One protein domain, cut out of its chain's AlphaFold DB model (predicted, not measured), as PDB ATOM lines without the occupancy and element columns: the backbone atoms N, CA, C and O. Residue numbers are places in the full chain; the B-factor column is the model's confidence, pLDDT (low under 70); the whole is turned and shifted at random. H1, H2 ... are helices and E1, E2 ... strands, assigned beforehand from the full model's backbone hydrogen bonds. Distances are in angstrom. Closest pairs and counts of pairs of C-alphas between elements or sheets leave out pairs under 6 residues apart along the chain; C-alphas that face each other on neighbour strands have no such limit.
ATOM      1  N   GLN A   9     127.042 140.672 144.522       90.12
ATOM      2  CA  GLN A   9     127.136 139.209 144.490       90.12
ATOM      3  C   GLN A   9     128.536 138.695 144.854       90.12
ATOM      4  O   GLN A   9     128.651 137.685 145.545       90.12
ATOM      5  N   GLN A  10     129.604 139.376 144.425       91.50
ATOM      6  CA  GLN A  10     130.974 139.013 144.810       91.50
ATOM      7  C   GLN A  10     131.219 139.234 146.304       91.50
ATOM      8  O   GLN A  10     131.877 138.410 146.943       91.50
ATOM      9  N   ILE A  11     130.659 140.308 146.873       91.06
ATOM     10  CA  ILE A  11     130.724 140.570 148.314       91.06
ATOM     11  C   ILE A  11     129.991 139.466 149.086       91.06
ATOM     12  O   ILE A  11     130.581 138.879 149.991       91.06
ATOM     13  N   LEU A  12     128.759 139.122 148.690       92.62
ATOM     14  CA  LEU A  12     127.979 138.054 149.329       92.62
ATOM     15  C   LEU A  12     128.705 136.706 149.276       92.62
ATOM     16  O   LEU A  12     128.890 136.088 150.318       92.62
ATOM     17  N   LYS A  13     129.221 136.299 148.110       92.25
ATOM     18  CA  LYS A  13     130.008 135.057 147.975       92.25
ATOM     19  C   LYS A  13     131.264 135.055 148.848       92.25
ATOM     20  O   LYS A  13     131.660 134.016 149.371       92.25
ATOM     21  N   THR A  14     131.908 136.211 149.001       92.25
ATOM     22  CA  THR A  14     133.081 136.347 149.875       92.25
ATOM     23  C   THR A  14     132.692 136.179 151.342       92.25
ATOM     24  O   THR A  14     133.387 135.468 152.064       92.25
ATOM     25  N   MET A  15     131.573 136.777 151.768       93.00
ATOM     26  CA  MET A  15     131.032 136.607 153.120       93.00
ATOM     27  C   MET A  15     130.635 135.154 153.386       93.00
ATOM     28  O   MET A  15     131.056 134.597 154.390       93.00
ATOM     29  N   GLU A  16     129.899 134.517 152.476       93.56
ATOM     30  CA  GLU A  16     129.491 133.109 152.587       93.56
ATOM     31  C   GLU A  16     130.694 132.172 152.745       93.56
ATOM     32  O   GLU A  16     130.701 131.292 153.607       93.56
ATOM     33  N   ARG A  17     131.766 132.410 151.975       92.31
ATOM     34  CA  ARG A  17     133.019 131.657 152.101       92.31
ATOM     35  C   ARG A  17     133.690 131.859 153.461       92.31
ATOM     36  O   ARG A  17     134.135 130.881 154.049       92.31
ATOM     37  N   GLU A  18     133.775 133.093 153.959       91.38
ATOM     38  CA  GLU A  18     134.334 133.375 155.296       91.38
ATOM     39  C   GLU A  18     133.462 132.806 156.423       91.38
ATOM     40  O   GLU A  18     133.976 132.406 157.464       91.38
ATOM     41  N   PHE A  19     132.147 132.757 156.223       93.62
ATOM     42  CA  PHE A  19     131.194 132.197 157.177       93.62
ATOM     43  C   PHE A  19     131.168 130.669 157.154       93.62
ATOM     44  O   PHE A  19     130.660 130.067 158.098       93.62
ATOM     45  N   GLY A  20     131.689 130.034 156.100       89.31
ATOM     46  CA  GLY A  20     131.580 128.591 155.898       89.31
ATOM     47  C   GLY A  20     130.134 128.128 155.682       89.31
ATOM     48  O   GLY A  20     129.825 126.966 155.920       89.31
ATOM     49  N   TYR A  21     129.231 129.029 155.285       86.19
ATOM     50  CA  TYR A  21     127.815 128.752 155.037       86.19
ATOM     51  C   TYR A  21     127.375 129.487 153.770       86.19
ATOM     52  O   TYR A  21     127.651 130.676 153.621       86.19
ATOM     53  N   SER A  22     126.660 128.800 152.881       83.94
ATOM     54  CA  SER A  22     126.186 129.350 151.607       83.94
ATOM     55  C   SER A  22     124.716 129.030 151.372       83.94
ATOM     56  O   SER A  22     124.221 128.030 151.882       83.94
ATOM     57  N   GLY A  23     124.046 129.821 150.533       75.38
ATOM     58  CA  GLY A  23     122.785 129.399 149.911       75.38
ATOM     59  C   GLY A  23     121.519 130.057 150.454       75.38
ATOM     60  O   GLY A  23     120.431 129.710 150.006       75.38
ATOM     61  N   HIS A  24     121.625 131.035 151.361       87.06
ATOM     62  CA  HIS A  24     120.459 131.824 151.762       87.06
ATOM     63  C   HIS A  24     120.830 133.256 152.167       87.06
ATOM     64  O   HIS A  24     121.423 133.483 153.223       87.06
ATOM     65  N   GLU A  25     120.418 134.246 151.367       89.94
ATOM     66  CA  GLU A  25     120.828 135.648 151.547       89.94
ATOM     67  C   GLU A  25     120.476 136.194 152.939       89.94
ATOM     68  O   GLU A  25     121.295 136.860 153.568       89.94
ATOM     69  N   GLN A  26     119.294 135.857 153.470       90.62
ATOM     70  CA  GLN A  26     118.893 136.288 154.814       90.62
ATOM     71  C   GLN A  26     119.824 135.735 155.905       90.62
ATOM     72  O   GLN A  26     120.101 136.427 156.883       90.62
ATOM     73  N   VAL A  27     120.345 134.513 155.739       92.50
ATOM     74  CA  VAL A  27     121.299 133.920 156.689       92.50
ATOM     75  C   VAL A  27     122.610 134.697 156.632       92.50
ATOM     76  O   VAL A  27     123.135 135.096 157.672       92.50
ATOM     77  N   THR A  28     123.085 134.996 155.422       94.62
ATOM     78  CA  THR A  28     124.281 135.812 155.186       94.62
ATOM     79  C   THR A  28     124.124 137.222 155.763       94.62
ATOM     80  O   THR A  28     125.022 137.706 156.450       94.62
ATOM     81  N   LYS A  29     122.964 137.864 155.575       94.88
ATOM     82  CA  LYS A  29     122.639 139.185 156.136       94.88
ATOM     83  C   LYS A  29     122.676 139.185 157.661       94.88
ATOM     84  O   LYS A  29     123.315 140.047 158.260       94.88
ATOM     85  N   LEU A  30     122.028 138.211 158.302       95.31
ATOM     86  CA  LEU A  30     122.011 138.089 159.763       95.31
ATOM     87  C   LEU A  30     123.398 137.775 160.338       95.31
ATOM     88  O   LEU A  30     123.759 138.329 161.380       95.31
ATOM     89  N   GLY A  31     124.186 136.945 159.652       95.75
ATOM     90  CA  GLY A  31     125.584 136.684 159.998       95.75
ATOM     91  C   GLY A  31     126.439 137.939 159.904       95.75
ATOM     92  O   GLY A  31     127.115 138.296 160.867       95.75
ATOM     93  N   ALA A  32     126.334 138.674 158.797       96.25
ATOM     94  CA  ALA A  32     127.063 139.919 158.601       96.25
ATOM     95  C   ALA A  32     126.687 140.978 159.641       96.25
ATOM     96  O   ALA A  32     127.586 141.563 160.245       96.25
ATOM     97  N   LEU A  33     125.393 141.189 159.908       96.75
ATOM     98  CA  LEU A  33     124.928 142.097 160.961       96.75
ATOM     99  C   LEU A  33     125.521 141.715 162.318       96.75
ATOM    100  O   LEU A  33     126.086 142.566 163.003       96.75
ATOM    101  N   SER A  34     125.445 140.433 162.677       97.44
ATOM    102  CA  SER A  34     125.930 139.947 163.970       97.44
ATOM    103  C   SER A  34     127.440 140.128 164.119       97.44
ATOM    104  O   SER A  34     127.897 140.664 165.124       97.44
ATOM    105  N   GLU A  35     128.226 139.759 163.104       97.12
ATOM    106  CA  GLU A  35     129.682 139.940 163.114       97.12
ATOM    107  C   GLU A  35     130.105 141.409 163.164       97.12
ATOM    108  O   GLU A  35     131.061 141.745 163.862       97.12
ATOM    109  N   HIS A  36     129.391 142.301 162.474       97.06
ATOM    110  CA  HIS A  36     129.702 143.730 162.505       97.06
ATOM    111  C   HIS A  36     129.310 144.374 163.836       97.06
ATOM    112  O   HIS A  36     130.038 145.241 164.314       97.06
ATOM    113  N   ILE A  37     128.213 143.941 164.464       97.38
ATOM    114  CA  ILE A  37     127.851 144.375 165.820       97.38
ATOM    115  C   ILE A  37     128.917 143.916 166.819       97.38
ATOM    116  O   ILE A  37     129.410 144.729 167.599       97.38
ATOM    117  N   ARG A  38     129.319 142.639 166.761       96.56
ATOM    118  CA  ARG A  38     130.415 142.080 167.569       96.56
ATOM    119  C   ARG A  38     131.706 142.879 167.391       96.56
ATOM    120  O   ARG A  38     132.320 143.278 168.374       96.56
ATOM    121  N   ALA A  39     132.078 143.185 166.148       95.50
ATOM    122  CA  ALA A  39     133.258 143.990 165.847       95.50
ATOM    123  C   ALA A  39     133.153 145.421 166.389       95.50
ATOM    124  O   ALA A  39     134.107 145.901 166.994       95.50
ATOM    125  N   ALA A  40     132.007 146.083 166.211       95.19
ATOM    126  CA  ALA A  40     131.787 147.437 166.704       95.19
ATOM    127  C   ALA A  40     131.885 147.497 168.233       95.19
ATOM    128  O   ALA A  40     132.612 148.330 168.758       95.19
ATOM    129  N   VAL A  41     131.225 146.587 168.956       94.12
ATOM    130  CA  VAL A  41     131.331 146.548 170.423       94.12
ATOM    131  C   VAL A  41     132.763 146.230 170.855       94.12
ATOM    132  O   VAL A  41     133.296 146.902 171.730       94.12
ATOM    133  N   PHE A  42     133.415 145.249 170.231       91.62
ATOM    134  CA  PHE A  42     134.770 144.844 170.600       91.62
ATOM    135  C   PHE A  42     135.800 145.964 170.407       91.62
ATOM    136  O   PHE A  42     136.511 146.288 171.353       91.62
ATOM    137  N   ILE A  43     135.854 146.579 169.220       89.88
ATOM    138  CA  ILE A  43     136.839 147.623 168.891       89.88
ATOM    139  C   ILE A  43     136.639 148.853 169.779       89.88
ATOM    140  O   ILE A  43     137.593 149.332 170.388       89.88
ATOM    141  N   GLU A  44     135.399 149.328 169.896       89.00
ATOM    142  CA  GLU A  44     135.085 150.538 170.664       89.00
ATOM    143  C   GLU A  44     135.270 150.311 172.175       89.00
ATOM    144  O   GLU A  44     135.659 151.226 172.893       89.00
ATOM    145  N   SER A  45     135.069 149.081 172.671       86.12
ATOM    146  CA  SER A  45     135.299 148.759 174.090       86.12
ATOM    147  C   SER A  45     136.778 148.743 174.495       86.12
ATOM    148  O   SER A  45     137.081 148.863 175.682       86.12
ATOM    149  N   GLN A  46     137.700 148.592 173.535       79.88
ATOM    150  CA  GLN A  46     139.148 148.514 173.778       79.88
ATOM    151  C   GLN A  46     139.852 149.871 173.758       79.88
ATOM    152  O   GLN A  46     140.987 149.974 174.221       79.88
ATOM    153  N   TRP A  47     139.201 150.915 173.244       61.12
ATOM    154  CA  TRP A  47     139.816 152.233 173.075       61.12
ATOM    155  C   TRP A  47     140.210 152.923 174.388       61.12
ATOM    156  O   TRP A  47     141.034 153.833 174.361       61.12
ATOM    157  N   ASN A  48     139.710 152.457 175.536       58.69
ATOM    158  CA  ASN A  48     139.948 153.110 176.824       58.69
ATOM    159  C   ASN A  48     141.156 152.568 177.612       58.69
ATOM    160  O   ASN A  48     141.429 153.077 178.688       58.69
ATOM    161  N   GLY A  49     141.899 151.569 177.114       54.12
ATOM    162  CA  GLY A  49     143.223 151.180 177.646       54.12
ATOM    163  C   GLY A  49     143.295 150.590 179.071       54.12
ATOM    164  O   GLY A  49     144.334 150.053 179.442       54.12
ATOM    165  N   GLU A  50     142.217 150.621 179.858       56.56
ATOM    166  CA  GLU A  50     142.209 150.278 181.295       56.56
ATOM    167  C   GLU A  50     141.981 148.785 181.615       56.56
ATOM    168  O   GLU A  50     141.608 148.421 182.729       56.56
ATOM    169  N   GLY A  51     142.195 147.877 180.659       60.75
ATOM    170  CA  GLY A  51     142.095 146.421 180.871       60.75
ATOM    171  C   GLY A  51     140.674 145.871 181.084       60.75
ATOM    172  O   GLY A  51     140.444 144.692 180.822       60.75
ATOM    173  N   ASN A  52     139.707 146.710 181.471       68.25
ATOM    174  CA  ASN A  52     138.283 146.383 181.514       68.25
ATOM    175  C   ASN A  52     137.560 146.917 180.263       68.25
ATOM    176  O   ASN A  52     137.783 148.067 179.881       68.25
ATOM    177  N   PRO A  53     136.681 146.122 179.621       76.12
ATOM    178  CA  PRO A  53     135.957 146.565 178.435       76.12
ATOM    179  C   PRO A  53     135.016 147.723 178.782       76.12
ATOM    180  O   PRO A  53     134.122 147.581 179.620       76.12
ATOM    181  N   ALA A  54     135.207 148.863 178.119       87.06
ATOM    182  CA  ALA A  54     134.381 150.041 178.337       87.06
ATOM    183  C   ALA A  54     132.979 149.886 177.712       87.06
ATOM    184  O   ALA A  54     132.844 149.246 176.661       87.06
ATOM    185  N   PRO A  55     131.928 150.481 178.313       92.88
ATOM    186  CA  PRO A  55     130.602 150.522 177.706       92.88
ATOM    187  C   PRO A  55     130.592 151.278 176.373       92.88
ATOM    188  O   PRO A  55     131.116 152.383 176.263       92.88
ATOM    189  N   VAL A  56     129.939 150.701 175.366       94.38
ATOM    190  CA  VAL A  56     129.830 151.254 174.011       94.38
ATOM    191  C   VAL A  56     128.414 151.757 173.764       94.38
ATOM    192  O   VAL A  56     127.437 151.030 173.957       94.38
ATOM    193  N   ALA A  57     128.289 153.002 173.308       95.62
ATOM    194  CA  ALA A  57     126.996 153.619 173.043       95.62
ATOM    195  C   ALA A  57     126.255 152.950 171.868       95.62
ATOM    196  O   ALA A  57     126.831 152.648 170.821       95.62
ATOM    197  N   THR A  58     124.937 152.806 172.000       95.56
ATOM    198  CA  THR A  58     124.028 152.255 170.976       95.56
ATOM    199  C   THR A  58     124.150 153.024 169.663       95.56
ATOM    200  O   THR A  58     124.194 152.427 168.587       95.56
ATOM    201  N   ALA A  59     124.236 154.357 169.742       94.62
ATOM    202  CA  ALA A  59     124.411 155.222 168.580       94.62
ATOM    203  C   ALA A  59     125.723 154.923 167.836       94.62
ATOM    204  O   ALA A  59     125.728 154.866 166.607       94.62
ATOM    205  N   THR A  60     126.813 154.658 168.564       94.94
ATOM    206  CA  THR A  60     128.102 154.271 167.978       94.94
ATOM    207  C   THR A  60     127.998 152.928 167.260       94.94
ATOM    208  O   THR A  60     128.320 152.860 166.076       94.94
ATOM    209  N   VAL A  61     127.470 151.891 167.925       95.00
ATOM    210  CA  VAL A  61     127.301 150.553 167.322       95.00
ATOM    211  C   VAL A  61     126.460 150.638 166.048       95.00
ATOM    212  O   VAL A  61     126.888 150.200 164.981       95.00
ATOM    213  N   THR A  62     125.274 151.245 166.137       94.62
ATOM    214  CA  THR A  62     124.341 151.340 165.003       94.62
ATOM    215  C   THR A  62     124.914 152.145 163.838       94.62
ATOM    216  O   THR A  62     124.805 151.709 162.691       94.62
ATOM    217  N   ARG A  63     125.580 153.277 164.103       94.25
ATOM    218  CA  ARG A  63     126.256 154.078 163.072       94.25
ATOM    219  C   ARG A  63     127.356 153.281 162.372       94.25
ATOM    220  O   ARG A  63     127.358 153.229 161.143       94.25
ATOM    221  N   THR A  64     128.247 152.642 163.129       94.56
ATOM    222  CA  THR A  64     129.377 151.875 162.578       94.56
ATOM    223  C   THR A  64     128.888 150.718 161.707       94.56
ATOM    224  O   THR A  64     129.373 150.534 160.591       94.56
ATOM    225  N   VAL A  65     127.877 149.971 162.161       95.50
ATOM    226  CA  VAL A  65     127.315 148.849 161.393       95.50
ATOM    227  C   VAL A  65     126.658 149.336 160.098       95.50
ATOM    228  O   VAL A  65     126.935 148.783 159.034       95.50
ATOM    229  N   ARG A  66     125.847 150.405 160.144       94.44
ATOM    230  CA  ARG A  66     125.213 150.981 158.942       94.44
ATOM    231  C   ARG A  66     126.231 151.455 157.917       94.44
ATOM    232  O   ARG A  66     126.091 151.144 156.739       94.44
ATOM    233  N   GLN A  67     127.268 152.169 158.350       93.44
ATOM    234  CA  GLN A  67     128.318 152.661 157.454       93.44
ATOM    235  C   GLN A  67     129.035 151.523 156.714       93.44
ATOM    236  O   GLN A  67     129.448 151.701 155.572       93.44
ATOM    237  N   ARG A  68     129.170 150.348 157.342       93.44
ATOM    238  CA  ARG A  68     129.842 149.186 156.743       93.44
ATOM    239  C   ARG A  68     128.929 148.336 155.866       93.44
ATOM    240  O   ARG A  68     129.393 147.822 154.853       93.44
ATOM    241  N   LEU A  69     127.663 148.175 156.248       94.56
ATOM    242  CA  LEU A  69     126.757 147.215 155.608       94.56
ATOM    243  C   LEU A  69     125.753 147.832 154.627       94.56
ATOM    244  O   LEU A  69     125.267 147.115 153.754       94.56
ATOM    245  N   SER A  70     125.479 149.137 154.707       92.81
ATOM    246  CA  SER A  70     124.565 149.818 153.773       92.81
ATOM    247  C   SER A  70     124.936 149.705 152.286       92.81
ATOM    248  O   SER A  70     124.011 149.628 151.482       92.81
ATOM    249  N   PRO A  71     126.218 149.599 151.868       90.69
ATOM    250  CA  PRO A  71     126.535 149.364 150.454       90.69
ATOM    251  C   PRO A  71     126.058 148.001 149.923       90.69
ATOM    252  O   PRO A  71     125.922 147.829 148.714       90.69
ATOM    253  N   VAL A  72     125.831 147.020 150.805       92.00
ATOM    254  CA  VAL A  72     125.363 145.664 150.450       92.00
ATOM    255  C   VAL A  72     123.853 145.524 150.668       92.00
ATOM    256  O   VAL A  72     123.168 144.885 149.863       92.00
ATOM    257  N   TRP A  73     123.351 146.145 151.739       92.56
ATOM    258  CA  TRP A  73     121.948 146.162 152.159       92.56
ATOM    259  C   TRP A  73     121.491 147.607 152.419       92.56
ATOM    260  O   TRP A  73     121.531 148.066 153.569       92.56
ATOM    261  N   PRO A  74     121.097 148.352 151.367       89.12
ATOM    262  CA  PRO A  74     120.690 149.754 151.472       89.12
ATOM    263  C   PRO A  74     119.528 149.992 152.439       89.12
ATOM    264  O   PRO A  74     119.478 151.032 153.086       89.12
ATOM    265  N   GLU A  75     118.652 149.002 152.615       87.38
ATOM    266  CA  GLU A  75     117.513 149.034 153.536       87.38
ATOM    267  C   GLU A  75     117.905 149.161 155.023       87.38
ATOM    268  O   GLU A  75     117.052 149.358 155.882       87.38
ATOM    269  N   LEU A  76     119.197 149.043 155.359       87.56
ATOM    270  CA  LEU A  76     119.709 149.330 156.706       87.56
ATOM    271  C   LEU A  76     119.791 150.839 157.008       87.56
ATOM    272  O   LEU A  76     119.942 151.232 158.172       87.56
ATOM    273  N   VAL A  77     119.741 151.682 155.972       81.81
ATOM    274  CA  VAL A  77     119.641 153.139 156.081       81.81
ATOM    275  C   VAL A  77     118.151 153.477 156.167       81.81
ATOM    276  O   VAL A  77     117.394 153.164 155.259       81.81
ATOM    277  N   LYS A  78     117.733 154.027 157.311       67.31
ATOM    278  CA  LYS A  78     116.323 154.195 157.704       67.31
ATOM    279  C   LYS A  78     115.457 154.923 156.666       67.31
ATOM    280  O   LYS A  78     115.861 155.980 156.192       67.31
ATOM    281  N   ASP A  79     114.211 154.460 156.544       58.59
ATOM    282  CA  ASP A  79     113.021 155.324 156.493       58.59
ATOM    283  C   ASP A  79     112.528 155.558 157.933       58.59
ATOM    284  O   ASP A  79     112.505 154.621 158.741       58.59
ATOM    285  N   GLU A  80     112.139 156.793 158.277       53.53
ATOM    286  CA  GLU A  80     111.827 157.248 159.650       53.53
ATOM    287  C   GLU A  80     110.743 156.431 160.385       53.53
ATOM    288  O   GLU A  80     110.642 156.512 161.609       53.53
ATOM    289  N   GLN A  81     109.967 155.611 159.669       52.22
ATOM    290  CA  GLN A  81     108.820 154.860 160.193       52.22
ATOM    291  C   GLN A  81     109.072 153.354 160.418       52.22
ATOM    292  O   GLN A  81     108.174 152.657 160.885       52.22
ATOM    293  N   SER A  82     110.264 152.832 160.105       61.47
ATOM    294  CA  SER A  82     110.576 151.391 160.212       61.47
ATOM    295  C   SER A  82     111.323 151.011 161.501       61.47
ATOM    296  O   SER A  82     112.112 151.795 162.040       61.47
ATOM    297  N   GLU A  83     111.089 149.788 162.003       73.56
ATOM    298  CA  GLU A  83     111.889 149.202 163.089       73.56
ATOM    299  C   GLU A  83     113.366 149.106 162.675       73.56
ATOM    300  O   GLU A  83     113.688 148.720 161.555       73.56
ATOM    301  N   ASP A  84     114.285 149.463 163.578       86.75
ATOM    302  CA  ASP A  84     115.719 149.531 163.288       86.75
ATOM    303  C   ASP A  84     116.356 148.122 163.266       86.75
ATOM    304  O   ASP A  84     116.589 147.547 164.336       86.75
ATOM    305  N   PRO A  85     116.714 147.567 162.088       89.06
ATOM    306  CA  PRO A  85     117.171 146.178 161.968       89.06
ATOM    307  C   PRO A  85     118.511 145.918 162.672       89.06
ATOM    308  O   PRO A  85     118.811 144.785 163.066       89.06
ATOM    309  N   VAL A  86     119.335 146.958 162.846       93.75
ATOM    310  CA  VAL A  86     120.609 146.849 163.567       93.75
ATOM    311  C   VAL A  86     120.355 146.788 165.070       93.75
ATOM    312  O   VAL A  86     120.956 145.965 165.761       93.75
ATOM    313  N   LEU A  87     119.448 147.628 165.576       93.00
ATOM    314  CA  LEU A  87     119.070 147.633 166.989       93.00
ATOM    315  C   LEU A  87     118.333 146.349 167.390       93.00
ATOM    316  O   LEU A  87     118.585 145.811 168.472       93.00
ATOM    317  N   ASP A  88     117.466 145.832 166.519       92.31
ATOM    318  CA  ASP A  88     116.822 144.532 166.710       92.31
ATOM    319  C   ASP A  88     117.866 143.405 166.775       92.31
ATOM    320  O   ASP A  88     117.907 142.629 167.734       92.31
ATOM    321  N   SER A  89     118.810 143.379 165.828       95.25
ATOM    322  CA  SER A  89     119.898 142.395 165.833       95.25
ATOM    323  C   SER A  89     120.769 142.490 167.090       95.25
ATOM    324  O   SER A  89     121.094 141.460 167.677       95.25
ATOM    325  N   LEU A  90     121.089 143.699 167.561       96.00
ATOM    326  CA  LEU A  90     121.814 143.913 168.817       96.00
ATOM    327  C   LEU A  90     121.024 143.388 170.025       96.00
ATOM    328  O   LEU A  90     121.586 142.721 170.894       96.00
ATOM    329  N   SER A  91     119.712 143.619 170.045       95.00
ATOM    330  CA  SER A  91     118.818 143.101 171.084       95.00
ATOM    331  C   SER A  91     118.760 141.571 171.074       95.00
ATOM    332  O   SER A  91     118.761 140.948 172.136       95.00
ATOM    333  N   HIS A  92     118.776 140.941 169.897       96.00
ATOM    334  CA  HIS A  92     118.882 139.489 169.768       96.00
ATOM    335  C   HIS A  92     120.217 138.947 170.294       96.00
ATOM    336  O   HIS A  92     120.205 137.987 171.065       96.00
ATOM    337  N   LEU A  93     121.353 139.574 169.971       97.06
ATOM    338  CA  LEU A  93     122.655 139.171 170.527       97.06
ATOM    339  C   LEU A  93     122.713 139.343 172.052       97.06
ATOM    340  O   LEU A  93     123.298 138.517 172.753       97.06
ATOM    341  N   ALA A  94     122.052 140.370 172.591       96.06
ATOM    342  CA  ALA A  94     121.913 140.544 174.033       96.06
ATOM    343  C   ALA A  94     121.051 139.447 174.680       96.06
ATOM    344  O   ALA A  94     121.397 138.944 175.747       96.06
ATOM    345  N   ARG A  95     119.967 139.004 174.022       95.62
ATOM    346  CA  ARG A  95     119.148 137.861 174.479       95.62
ATOM    347  C   ARG A  95     119.913 136.537 174.448       95.62
ATOM    348  O   ARG A  95     119.748 135.734 175.357       95.62
ATOM    349  N   LEU A  96     120.785 136.334 173.456       96.62
ATOM    350  CA  LEU A  96     121.736 135.209 173.432       96.62
ATOM    351  C   LEU A  96     122.790 135.320 174.549       96.62
ATOM    352  O   LEU A  96     123.466 134.346 174.887       96.62
ATOM    353  N   GLY A  97     122.908 136.504 175.151       95.62
ATOM    354  CA  GLY A  97     123.852 136.833 176.199       95.62
ATOM    355  C   GLY A  97     125.271 136.993 175.672       95.62
ATOM    356  O   GLY A  97     126.204 136.658 176.390       95.62
ATOM    357  N   GLU A  98     125.445 137.445 174.432       96.06
ATOM    358  CA  GLU A  98     126.745 137.894 173.918       96.06
ATOM    359  C   GLU A  98     127.061 139.318 174.370       96.06
ATOM    360  O   GLU A  98     128.222 139.659 174.561       96.06
ATOM    361  N   MET A  99     126.023 140.125 174.586       94.81
ATOM    362  CA  MET A  99     126.120 141.512 175.029       94.81
ATOM    363  C   MET A  99     125.272 141.715 176.283       94.81
ATOM    364  O   MET A  99     124.218 141.097 176.439       94.81
ATOM    365  N   MET A 100     125.706 142.610 177.162       93.19
ATOM    366  CA  MET A 100     124.935 143.054 178.319       93.19
ATOM    367  C   MET A 100     124.657 144.543 178.200       93.19
ATOM    368  O   MET A 100     125.529 145.326 177.825       93.19
ATOM    369  N   LYS A 101     123.425 144.926 178.517       92.81
ATOM    370  CA  LYS A 101     123.006 146.321 178.539       92.81
ATOM    371  C   LYS A 101     123.337 146.905 179.914       92.81
ATOM    372  O   LYS A 101     122.880 146.356 180.914       92.81
ATOM    373  N   VAL A 102     124.150 147.960 179.960       90.88
ATOM    374  CA  VAL A 102     124.593 148.589 181.225       90.88
ATOM    375  C   VAL A 102     123.612 149.671 181.670       90.88
ATOM    376  O   VAL A 102     123.280 149.765 182.846       90.88
ATOM    377  N   ASP A 103     123.099 150.447 180.716       91.25
ATOM    378  CA  ASP A 103     122.068 151.466 180.922       91.25
ATOM    379  C   ASP A 103     121.137 151.542 179.701       91.25
ATOM    380  O   ASP A 103     121.193 150.691 178.820       91.25
ATOM    381  N   SER A 104     120.265 152.549 179.605       88.38
ATOM    382  CA  SER A 104     119.317 152.691 178.487       88.38
ATOM    383  C   SER A 104     119.971 152.737 177.096       88.38
ATOM    384  O   SER A 104     119.308 152.398 176.109       88.38
ATOM    385  N   SER A 105     121.257 153.074 177.015       92.69
ATOM    386  CA  SER A 105     121.979 153.431 175.798       92.69
ATOM    387  C   SER A 105     123.350 152.766 175.617       92.69
ATOM    388  O   SER A 105     123.870 152.855 174.507       92.69
ATOM    389  N   HIS A 106     123.914 152.063 176.603       94.88
ATOM    390  CA  HIS A 106     125.253 151.462 176.510       94.88
ATOM    391  C   HIS A 106     125.275 149.935 176.630       94.88
ATOM    392  O   HIS A 106     124.458 149.319 177.325       94.88
ATOM    393  N   TRP A 107     126.268 149.331 175.975       95.25
ATOM    394  CA  TRP A 107     126.467 147.886 175.879       95.25
ATOM    395  C   TRP A 107     127.889 147.492 176.252       95.25
ATOM    396  O   TRP A 107     128.839 148.186 175.906       95.25
ATOM    397  N   VAL A 108     128.043 146.340 176.894       93.06
ATOM    398  CA  VAL A 108     129.342 145.710 177.160       93.06
ATOM    399  C   VAL A 108     129.334 144.263 176.692       93.06
ATOM    400  O   VAL A 108     128.285 143.618 176.622       93.06
ATOM    401  N   SER A 109     130.519 143.741 176.386       92.50
ATOM    402  CA  SER A 109     130.702 142.333 176.034       92.50
ATOM    403  C   SER A 109     130.365 141.428 177.223       92.50
ATOM    404  O   SER A 109     130.801 141.678 178.345       92.50
ATOM    405  N   ALA A 110     129.614 140.355 176.982       92.25
ATOM    406  CA  ALA A 110     129.368 139.321 177.981       92.25
ATOM    407  C   ALA A 110     130.492 138.260 177.992       92.25
ATOM    408  O   ALA A 110     131.178 138.085 176.978       92.25
ATOM    409  N   PRO A 111     130.661 137.500 179.093       91.12
ATOM    410  CA  PRO A 111     131.640 136.418 179.166       91.12
ATOM    411  C   PRO A 111     131.440 135.342 178.091       91.12
ATOM    412  O   PRO A 111     130.317 134.889 177.846       91.12
ATOM    413  N   VAL A 112     132.546 134.904 177.488       92.56
ATOM    414  CA  VAL A 112     132.561 133.860 176.456       92.56
ATOM    415  C   VAL A 112     132.186 132.496 177.028       92.56
ATOM    416  O   VAL A 112     132.611 132.143 178.127       92.56
ATOM    417  N   ARG A 113     131.408 131.714 176.276       94.69
ATOM    418  CA  ARG A 113     131.023 130.347 176.654       94.69
ATOM    419  C   ARG A 113     130.582 129.511 175.459       94.69
ATOM    420  O   ARG A 113     130.236 130.048 174.405       94.69
ATOM    421  N   LEU A 114     130.585 128.198 175.648       95.56
ATOM    422  CA  LEU A 114     130.078 127.216 174.694       95.56
ATOM    423  C   LEU A 114     128.816 126.547 175.231       95.56
ATOM    424  O   LEU A 114     128.785 126.151 176.395       95.56
ATOM    425  N   ILE A 115     127.817 126.388 174.368       96.69
ATOM    426  CA  ILE A 115     126.600 125.615 174.633       96.69
ATOM    427  C   ILE A 115     126.608 124.398 173.714       96.69
ATOM    428  O   ILE A 115     126.752 124.560 172.506       96.69
ATOM    429  N   ALA A 116     126.462 123.192 174.257       95.56
ATOM    430  CA  ALA A 116     126.390 121.990 173.429       95.56
ATOM    431  C   ALA A 116     125.161 122.047 172.503       95.56
ATOM    432  O   ALA A 116     124.057 122.367 172.948       95.56
ATOM    433  N   VAL A 117     125.371 121.757 171.219       96.38
ATOM    434  CA  VAL A 117     124.298 121.546 170.235       96.38
ATOM    435  C   VAL A 117     124.036 120.049 170.130       96.38
ATOM    436  O   VAL A 117     122.907 119.616 170.333       96.38
ATOM    437  N   ASP A 118     125.099 119.281 169.897       94.56
ATOM    438  CA  ASP A 118     125.146 117.818 169.888       94.56
ATOM    439  C   ASP A 118     126.516 117.339 170.418       94.56
ATOM    440  O   ASP A 118     127.297 118.145 170.933       94.56
ATOM    441  N   ASP A 119     126.818 116.042 170.302       90.94
ATOM    442  CA  ASP A 119     128.070 115.433 170.791       90.94
ATOM    443  C   ASP A 119     129.336 115.974 170.110       90.94
ATOM    444  O   ASP A 119     130.448 115.838 170.624       90.94
ATOM    445  N   THR A 120     129.175 116.572 168.933       92.12
ATOM    446  CA  THR A 120     130.256 116.990 168.040       92.12
ATOM    447  C   THR A 120     130.252 118.483 167.747       92.12
ATOM    448  O   THR A 120     131.260 119.018 167.293       92.12
ATOM    449  N   THR A 121     129.176 119.193 168.076       94.12
ATOM    450  CA  THR A 121     128.975 120.600 167.736       94.12
ATOM    451  C   THR A 121     128.597 121.404 168.973       94.12
ATOM    452  O   THR A 121     127.753 121.010 169.777       94.12
ATOM    453  N   SER A 122     129.175 122.596 169.116       95.75
ATOM    454  CA  SER A 122     128.788 123.566 170.147       95.75
ATOM    455  C   SER A 122     128.487 124.937 169.549       95.75
ATOM    456  O   SER A 122     129.128 125.356 168.592       95.75
ATOM    457  N   ALA A 123     127.552 125.676 170.134       96.69
ATOM    458  CA  ALA A 123     127.325 127.080 169.831       96.69
ATOM    459  C   ALA A 123     128.279 127.957 170.658       96.69
ATOM    460  O   ALA A 123     128.312 127.861 171.887       96.69
ATOM    461  N   LEU A 124     129.043 128.825 169.994       96.56
ATOM    462  CA  LEU A 124     129.898 129.826 170.634       96.56
ATOM    463  C   LEU A 124     129.112 131.108 170.893       96.56
ATOM    464  O   LEU A 124     128.723 131.803 169.957       96.56
ATOM    465  N   ILE A 125     128.963 131.449 172.170       96.44
ATOM    466  CA  ILE A 125     128.357 132.698 172.622       96.44
ATOM    467  C   ILE A 125     129.494 133.643 173.015       96.44
ATOM    468  O   ILE A 125     130.119 133.474 174.065       96.44
ATOM    469  N   ALA A 126     129.816 134.597 172.137       94.00
ATOM    470  CA  ALA A 126     130.942 135.514 172.314       94.00
ATOM    471  C   ALA A 126     130.727 136.853 171.593       94.00
ATOM    472  O   ALA A 126     130.380 136.870 170.414       94.00
ATOM    473  N   ALA A 127     131.053 137.959 172.264       93.31
ATOM    474  CA  ALA A 127     131.090 139.292 171.656       93.31
ATOM    475  C   ALA A 127     132.304 139.522 170.740       93.31
ATOM    476  O   ALA A 127     132.275 140.408 169.892       93.31
ATOM    477  N   THR A 128     133.382 138.747 170.901       92.56
ATOM    478  CA  THR A 128     134.605 138.890 170.099       92.56
ATOM    479  C   THR A 128     134.309 138.604 168.623       92.56
ATOM    480  O   THR A 128     133.743 137.550 168.322       92.56
ATOM    481  N   PRO A 129     134.664 139.484 167.673       93.19
ATOM    482  CA  PRO A 129     134.434 139.243 166.249       93.19
ATOM    483  C   PRO A 129     135.300 138.088 165.730       93.19
ATOM    484  O   PRO A 129     136.386 137.844 166.257       93.19
ATOM    485  N   LEU A 130     134.848 137.394 164.677       91.44
ATOM    486  CA  LEU A 130     135.503 136.179 164.168       91.44
ATOM    487  C   LEU A 130     137.001 136.378 163.880       91.44
ATOM    488  O   LEU A 130     137.815 135.511 164.185       91.44
ATOM    489  N   HIS A 131     137.375 137.533 163.324       88.44
ATOM    490  CA  HIS A 131     138.759 137.844 162.955       88.44
ATOM    491  C   HIS A 131     139.692 138.069 164.154       88.44
ATOM    492  O   HIS A 131     140.904 137.965 163.986       88.44
ATOM    493  N   ALA A 132     139.146 138.370 165.337       90.31
ATOM    494  CA  ALA A 132     139.908 138.577 166.568       90.31
ATOM    495  C   ALA A 132     140.000 137.305 167.432       90.31
ATOM    496  O   ALA A 132     140.661 137.311 168.469       90.31
ATOM    497  N   LEU A 133     139.340 136.213 167.029       89.44
ATOM    498  CA  LEU A 133     139.456 134.926 167.711       89.44
ATOM    499  C   LEU A 133     140.791 134.238 167.375       89.44
ATOM    500  O   LEU A 133     141.303 134.399 166.262       89.44
ATOM    501  N   PRO A 134     141.337 133.409 168.289       87.69
ATOM    502  CA  PRO A 134     142.516 132.600 168.007       87.69
ATOM    503  C   PRO A 134     142.341 131.764 166.737       87.69
ATOM    504  O   PRO A 134     141.307 131.125 166.536       87.69
ATOM    505  N   PHE A 135     143.374 131.727 165.895       86.69
ATOM    506  CA  PHE A 135     143.323 131.080 164.583       86.69
ATOM    507  C   PHE A 135     142.834 129.616 164.595       86.69
ATOM    508  O   PHE A 135     142.010 129.286 163.739       86.69
ATOM    509  N   PRO A 136     143.247 128.745 165.546       85.81
ATOM    510  CA  PRO A 136     142.721 127.381 165.618       85.81
ATOM    511  C   PRO A 136     141.204 127.336 165.828       85.81
ATOM    512  O   PRO A 136     140.526 126.541 165.189       85.81
ATOM    513  N   LEU A 137     140.669 128.229 166.667       85.69
ATOM    514  CA  LEU A 137     139.233 128.326 166.926       85.69
ATOM    515  C   LEU A 137     138.490 128.917 165.721       85.69
ATOM    516  O   LEU A 137     137.442 128.407 165.341       85.69
ATOM    517  N   ARG A 138     139.045 129.953 165.076       89.00
ATOM    518  CA  ARG A 138     138.452 130.565 163.875       89.00
ATOM    519  C   ARG A 138     138.233 129.545 162.753       89.00
ATOM    520  O   ARG A 138     137.211 129.608 162.084       89.00
ATOM    521  N   LYS A 139     139.172 128.616 162.548       88.62
ATOM    522  CA  LYS A 139     139.110 127.610 161.473       88.62
ATOM    523  C   LYS A 139     137.977 126.597 161.605       88.62
ATOM    524  O   LYS A 139     137.582 126.022 160.599       88.62
ATOM    525  N   VAL A 140     137.501 126.362 162.824       90.94
ATOM    526  CA  VAL A 140     136.456 125.372 163.121       90.94
ATOM    527  C   VAL A 140     135.095 126.022 163.383       90.94
ATOM    528  O   VAL A 140     134.141 125.329 163.730       90.94
ATOM    529  N   ILE A 141     134.999 127.352 163.247       93.69
ATOM    530  CA  ILE A 141     133.745 128.095 163.375       93.69
ATOM    531  C   ILE A 141     133.064 128.198 162.017       93.69
ATOM    532  O   ILE A 141     133.645 128.683 161.050       93.69
ATOM    533  N   GLN A 142     131.783 127.858 162.002       95.06
ATOM    534  CA  GLN A 142     130.853 128.181 160.935       95.06
ATOM    535  C   GLN A 142     129.808 129.176 161.446       95.06
ATOM    536  O   GLN A 142     129.234 128.997 162.521       95.06
ATOM    537  N   ILE A 143     129.535 130.227 160.677       95.50
ATOM    538  CA  ILE A 143     128.508 131.227 160.985       95.50
ATOM    539  C   ILE A 143     127.242 130.874 160.214       95.50
ATOM    540  O   ILE A 143     127.245 130.826 158.989       95.50
ATOM    541  N   THR A 144     126.143 130.661 160.933       93.62
ATOM    542  CA  THR A 144     124.834 130.371 160.341       93.62
ATOM    543  C   THR A 144     123.776 131.310 160.909       93.62
ATOM    544  O   THR A 144     123.092 131.024 161.894       93.62
ATOM    545  N   GLY A 145     123.650 132.480 160.283       93.81
ATOM    546  CA  GLY A 145     122.793 133.553 160.770       93.81
ATOM    547  C   GLY A 145     123.419 134.167 162.013       93.81
ATOM    548  O   GLY A 145     124.594 134.520 162.006       93.81
ATOM    549  N   ARG A 146     122.665 134.268 163.107       95.38
ATOM    550  CA  ARG A 146     123.205 134.812 164.364       95.38
ATOM    551  C   ARG A 146     124.128 133.826 165.089       95.38
ATOM    552  O   ARG A 146     124.964 134.251 165.884       95.38
ATOM    553  N   ALA A 147     124.000 132.528 164.807       96.31
ATOM    554  CA  ALA A 147     124.737 131.471 165.488       96.31
ATOM    555  C   ALA A 147     126.167 131.301 164.950       96.31
ATOM    556  O   ALA A 147     126.401 131.363 163.742       96.31
ATOM    557  N   ARG A 148     127.100 130.996 165.854       96.50
ATOM    558  CA  ARG A 148     128.434 130.468 165.542       96.50
ATOM    559  C   ARG A 148     128.512 129.028 166.017       96.50
ATOM    560  O   ARG A 148     128.448 128.789 167.218       96.50
ATOM    561  N   LEU A 149     128.642 128.090 165.092       95.88
ATOM    562  CA  LEU A 149     128.786 126.668 165.382       95.88
ATOM    563  C   LEU A 149     130.259 126.288 165.323       95.88
ATOM    564  O   LEU A 149     130.932 126.572 164.340       95.88
ATOM    565  N   VAL A 150     130.745 125.668 166.385       94.12
ATOM    566  CA  VAL A 150     132.111 125.180 166.543       94.12
ATOM    567  C   VAL A 150     132.078 123.672 166.387       94.12
ATOM    568  O   VAL A 150     131.371 122.999 167.142       94.12
ATOM    569  N   ASP A 151     132.854 123.154 165.441       91.38
ATOM    570  CA  ASP A 151     133.173 121.731 165.400       91.38
ATOM    571  C   ASP A 151     134.083 121.386 166.589       91.38
ATOM    572  O   ASP A 151     135.132 121.998 166.807       91.38
ATOM    573  N   THR A 152     133.628 120.446 167.409       87.81
ATOM    574  CA  THR A 152     134.328 119.962 168.601       87.81
ATOM    575  C   THR A 152     134.876 118.547 168.423       87.81
ATOM    576  O   THR A 152     135.518 118.029 169.345       87.81
ATOM    577  N   THR A 153     134.697 117.941 167.241       81.06
ATOM    578  CA  THR A 153     135.368 116.693 166.878       81.06
ATOM    579  C   THR A 153     136.877 116.909 166.882       81.06
ATOM    580  O   THR A 153     137.405 117.891 166.364       81.06
ATOM    581  N   GLY A 154     137.602 116.024 167.563       67.31
ATOM    582  CA  GLY A 154     139.054 116.148 167.666       67.31
ATOM    583  C   GLY A 154     139.530 117.298 168.554       67.31
ATOM    584  O   GLY A 154     140.623 117.806 168.316       67.31
ATOM    585  N   ARG A 155     138.755 117.698 169.582       58.31
ATOM    586  CA  ARG A 155     139.220 118.575 170.674       58.31
ATOM    587  C   ARG A 155     140.552 118.070 171.251       58.31
ATOM    588  O   ARG A 155     140.607 117.365 172.254       58.31
ATOM    589  N   HIS A 156     141.656 118.512 170.662       49.97
ATOM    590  CA  HIS A 156     142.868 118.757 171.413       49.97
ATOM    591  C   HIS A 156     142.511 119.830 172.441       49.97
ATOM    592  O   HIS A 156     141.764 120.763 172.145       49.97
ATOM    593  N   SER A 157     142.990 119.659 173.665       46.03
ATOM    594  CA  SER A 157     142.667 120.379 174.903       46.03
ATOM    595  C   SER A 157     142.937 121.902 174.909       46.03
ATOM    596  O   SER A 157     143.245 122.468 175.953       46.03
ATOM    597  N   ALA A 158     142.868 122.584 173.765       47.06
ATOM    598  CA  ALA A 158     143.354 123.941 173.539       47.06
ATOM    599  C   ALA A 158     142.282 125.042 173.649       47.06
ATOM    600  O   ALA A 158     142.629 126.221 173.619       47.06
ATOM    601  N   THR A 159     140.989 124.717 173.780       60.44
ATOM    602  CA  THR A 159     139.957 125.743 174.011       60.44
ATOM    603  C   THR A 159     139.671 125.880 175.504       60.44
ATOM    604  O   THR A 159     138.917 125.090 176.062       60.44
ATOM    605  N   THR A 160     140.219 126.921 176.134       76.56
ATOM    606  CA  THR A 160     139.940 127.336 177.527       76.56
ATOM    607  C   THR A 160     138.535 127.924 177.726       76.56
ATOM    608  O   THR A 160     138.221 128.445 178.793       76.56
ATOM    609  N   VAL A 161     137.681 127.874 176.699       87.69
ATOM    610  CA  VAL A 161     136.336 128.447 176.744       87.69
ATOM    611  C   VAL A 161     135.436 127.579 177.630       87.69
ATOM    612  O   VAL A 161     135.284 126.388 177.343       87.69
ATOM    613  N   PRO A 162     134.806 128.147 178.674       91.75
ATOM    614  CA  PRO A 162     133.955 127.382 179.573       91.75
ATOM    615  C   PRO A 162     132.714 126.855 178.843       91.75
ATOM    616  O   PRO A 162     132.091 127.556 178.041       91.75
ATOM    617  N   VAL A 163     132.342 125.613 179.147       93.00
ATOM    618  CA  VAL A 163     131.092 125.006 178.680       93.00
ATOM    619  C   VAL A 163     130.000 125.310 179.703       93.00
ATOM    620  O   VAL A 163     130.160 125.019 180.886       93.00
ATOM    621  N   GLN A 164     128.896 125.895 179.250       95.44
ATOM    622  CA  GLN A 164     127.715 126.172 180.065       95.44
ATOM    623  C   GLN A 164     126.598 125.196 179.677       95.44
ATOM    624  O   GLN A 164     126.386 124.921 178.494       95.44
ATOM    625  N   ARG A 165     125.862 124.667 180.666       95.31
ATOM    626  CA  ARG A 165     124.732 123.773 180.381       95.31
ATOM    627  C   ARG A 165     123.606 124.547 179.700       95.31
ATOM    628  O   ARG A 165     123.348 125.703 180.037       95.31
TER     629      ARG A 165
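This is residues 9 to 165 of the 353 residues of an uncharacterized protein of Paraburkholderia sp. BL23I1N1 (UniProt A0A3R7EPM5). Picture the long helix H2 running through the middle, with a four-stranded sheet, E3 E4 E6 E5, on one side of it and helix H3 on the opposite side. H1 crosses near the beginning of H2, while H4 and strand E2 of a small hairpin, E1 and E2, also pack on H2. The printed part has 157 residues, with named elements in the order H1 H2 H3 H4 E1 E2 E3 E4 H5 E5 E6; both sheets are antiparallel, and the class is mixed, helices and strands. It is compact, with a radius of gyration of the C-alphas of 15.7 A and spans of 49 by 41 by 26 A.

Begin at the larger sheet, in order E3, residues 113 to 116, E4, residues 121 to 125, E6, residues 147 to 151, and E5, residues 141 to 144; it is only just strongly twisted, with C-alphas up to 4.4 A off its best plane. Look within hydrogen-bond range for N 115 and O 123, 2.9 A, in the hairpin E3 and E4, N 124 and O 148, 2.8 A, between E4 and E6, and N 149 and O 142, 2.8 A, in the hairpin E5 and E6. E4, H5, residues 135 to 139, and E5 form a split strand-helix-strand unit, two strands of one sheet joined through a helix, with E6 between them in the sheet; its crossover is right-handed. H2, residues 25 to 46, makes two layers with this sheet, a helix on one face; its closest C-alphas to E5 are Val 27 and Thr 144, 6.2 A. H2 is the hub: its residues 32 to 41 alone touch H3, residues 58 to 69, at a steep tilt of 50 degrees, opposite ways, closest at C-alphas 40 and 61, 5.5 A. Its residues 30 to 37 alone touch H4, residues 85 to 95, only just about perpendicular at 72 degrees, closest at C-alphas 37 and 90, 6.8 A. Its residues 25 to 32 alone touch H1, residues 9 to 19, at a steep tilt of 66 degrees, closest at C-alphas 16 and 28, 6.4 A. In the hairpin E1, residues 99 to 101, and E2, residues 106 to 109, N 100 and O 108 are 2.8 A apart, within hydrogen-bond range. In H1, H2, H3, H4 and H5 every O i to N i+4 pair is within hydrogen-bond range.

Find C-alpha 9 at (127.136, 139.209, 144.490), where H1 begins its 15.1 A. H2 runs 31.5 A from C-alpha 25 at (120.828, 135.648, 151.547); H3 measures 16.4 A and H4 15.2 A. E6 ends at C-alpha 151, (133.173, 121.731, 165.400).

The printed part has no cut; its farthest C-alphas, Gln 81 and His 156, are 50.9 A apart. The links H2 to H3 and H3 to H4 are long. Confidence is under 70 at residues 47 to 52, 78 to 82 and 154 to 159.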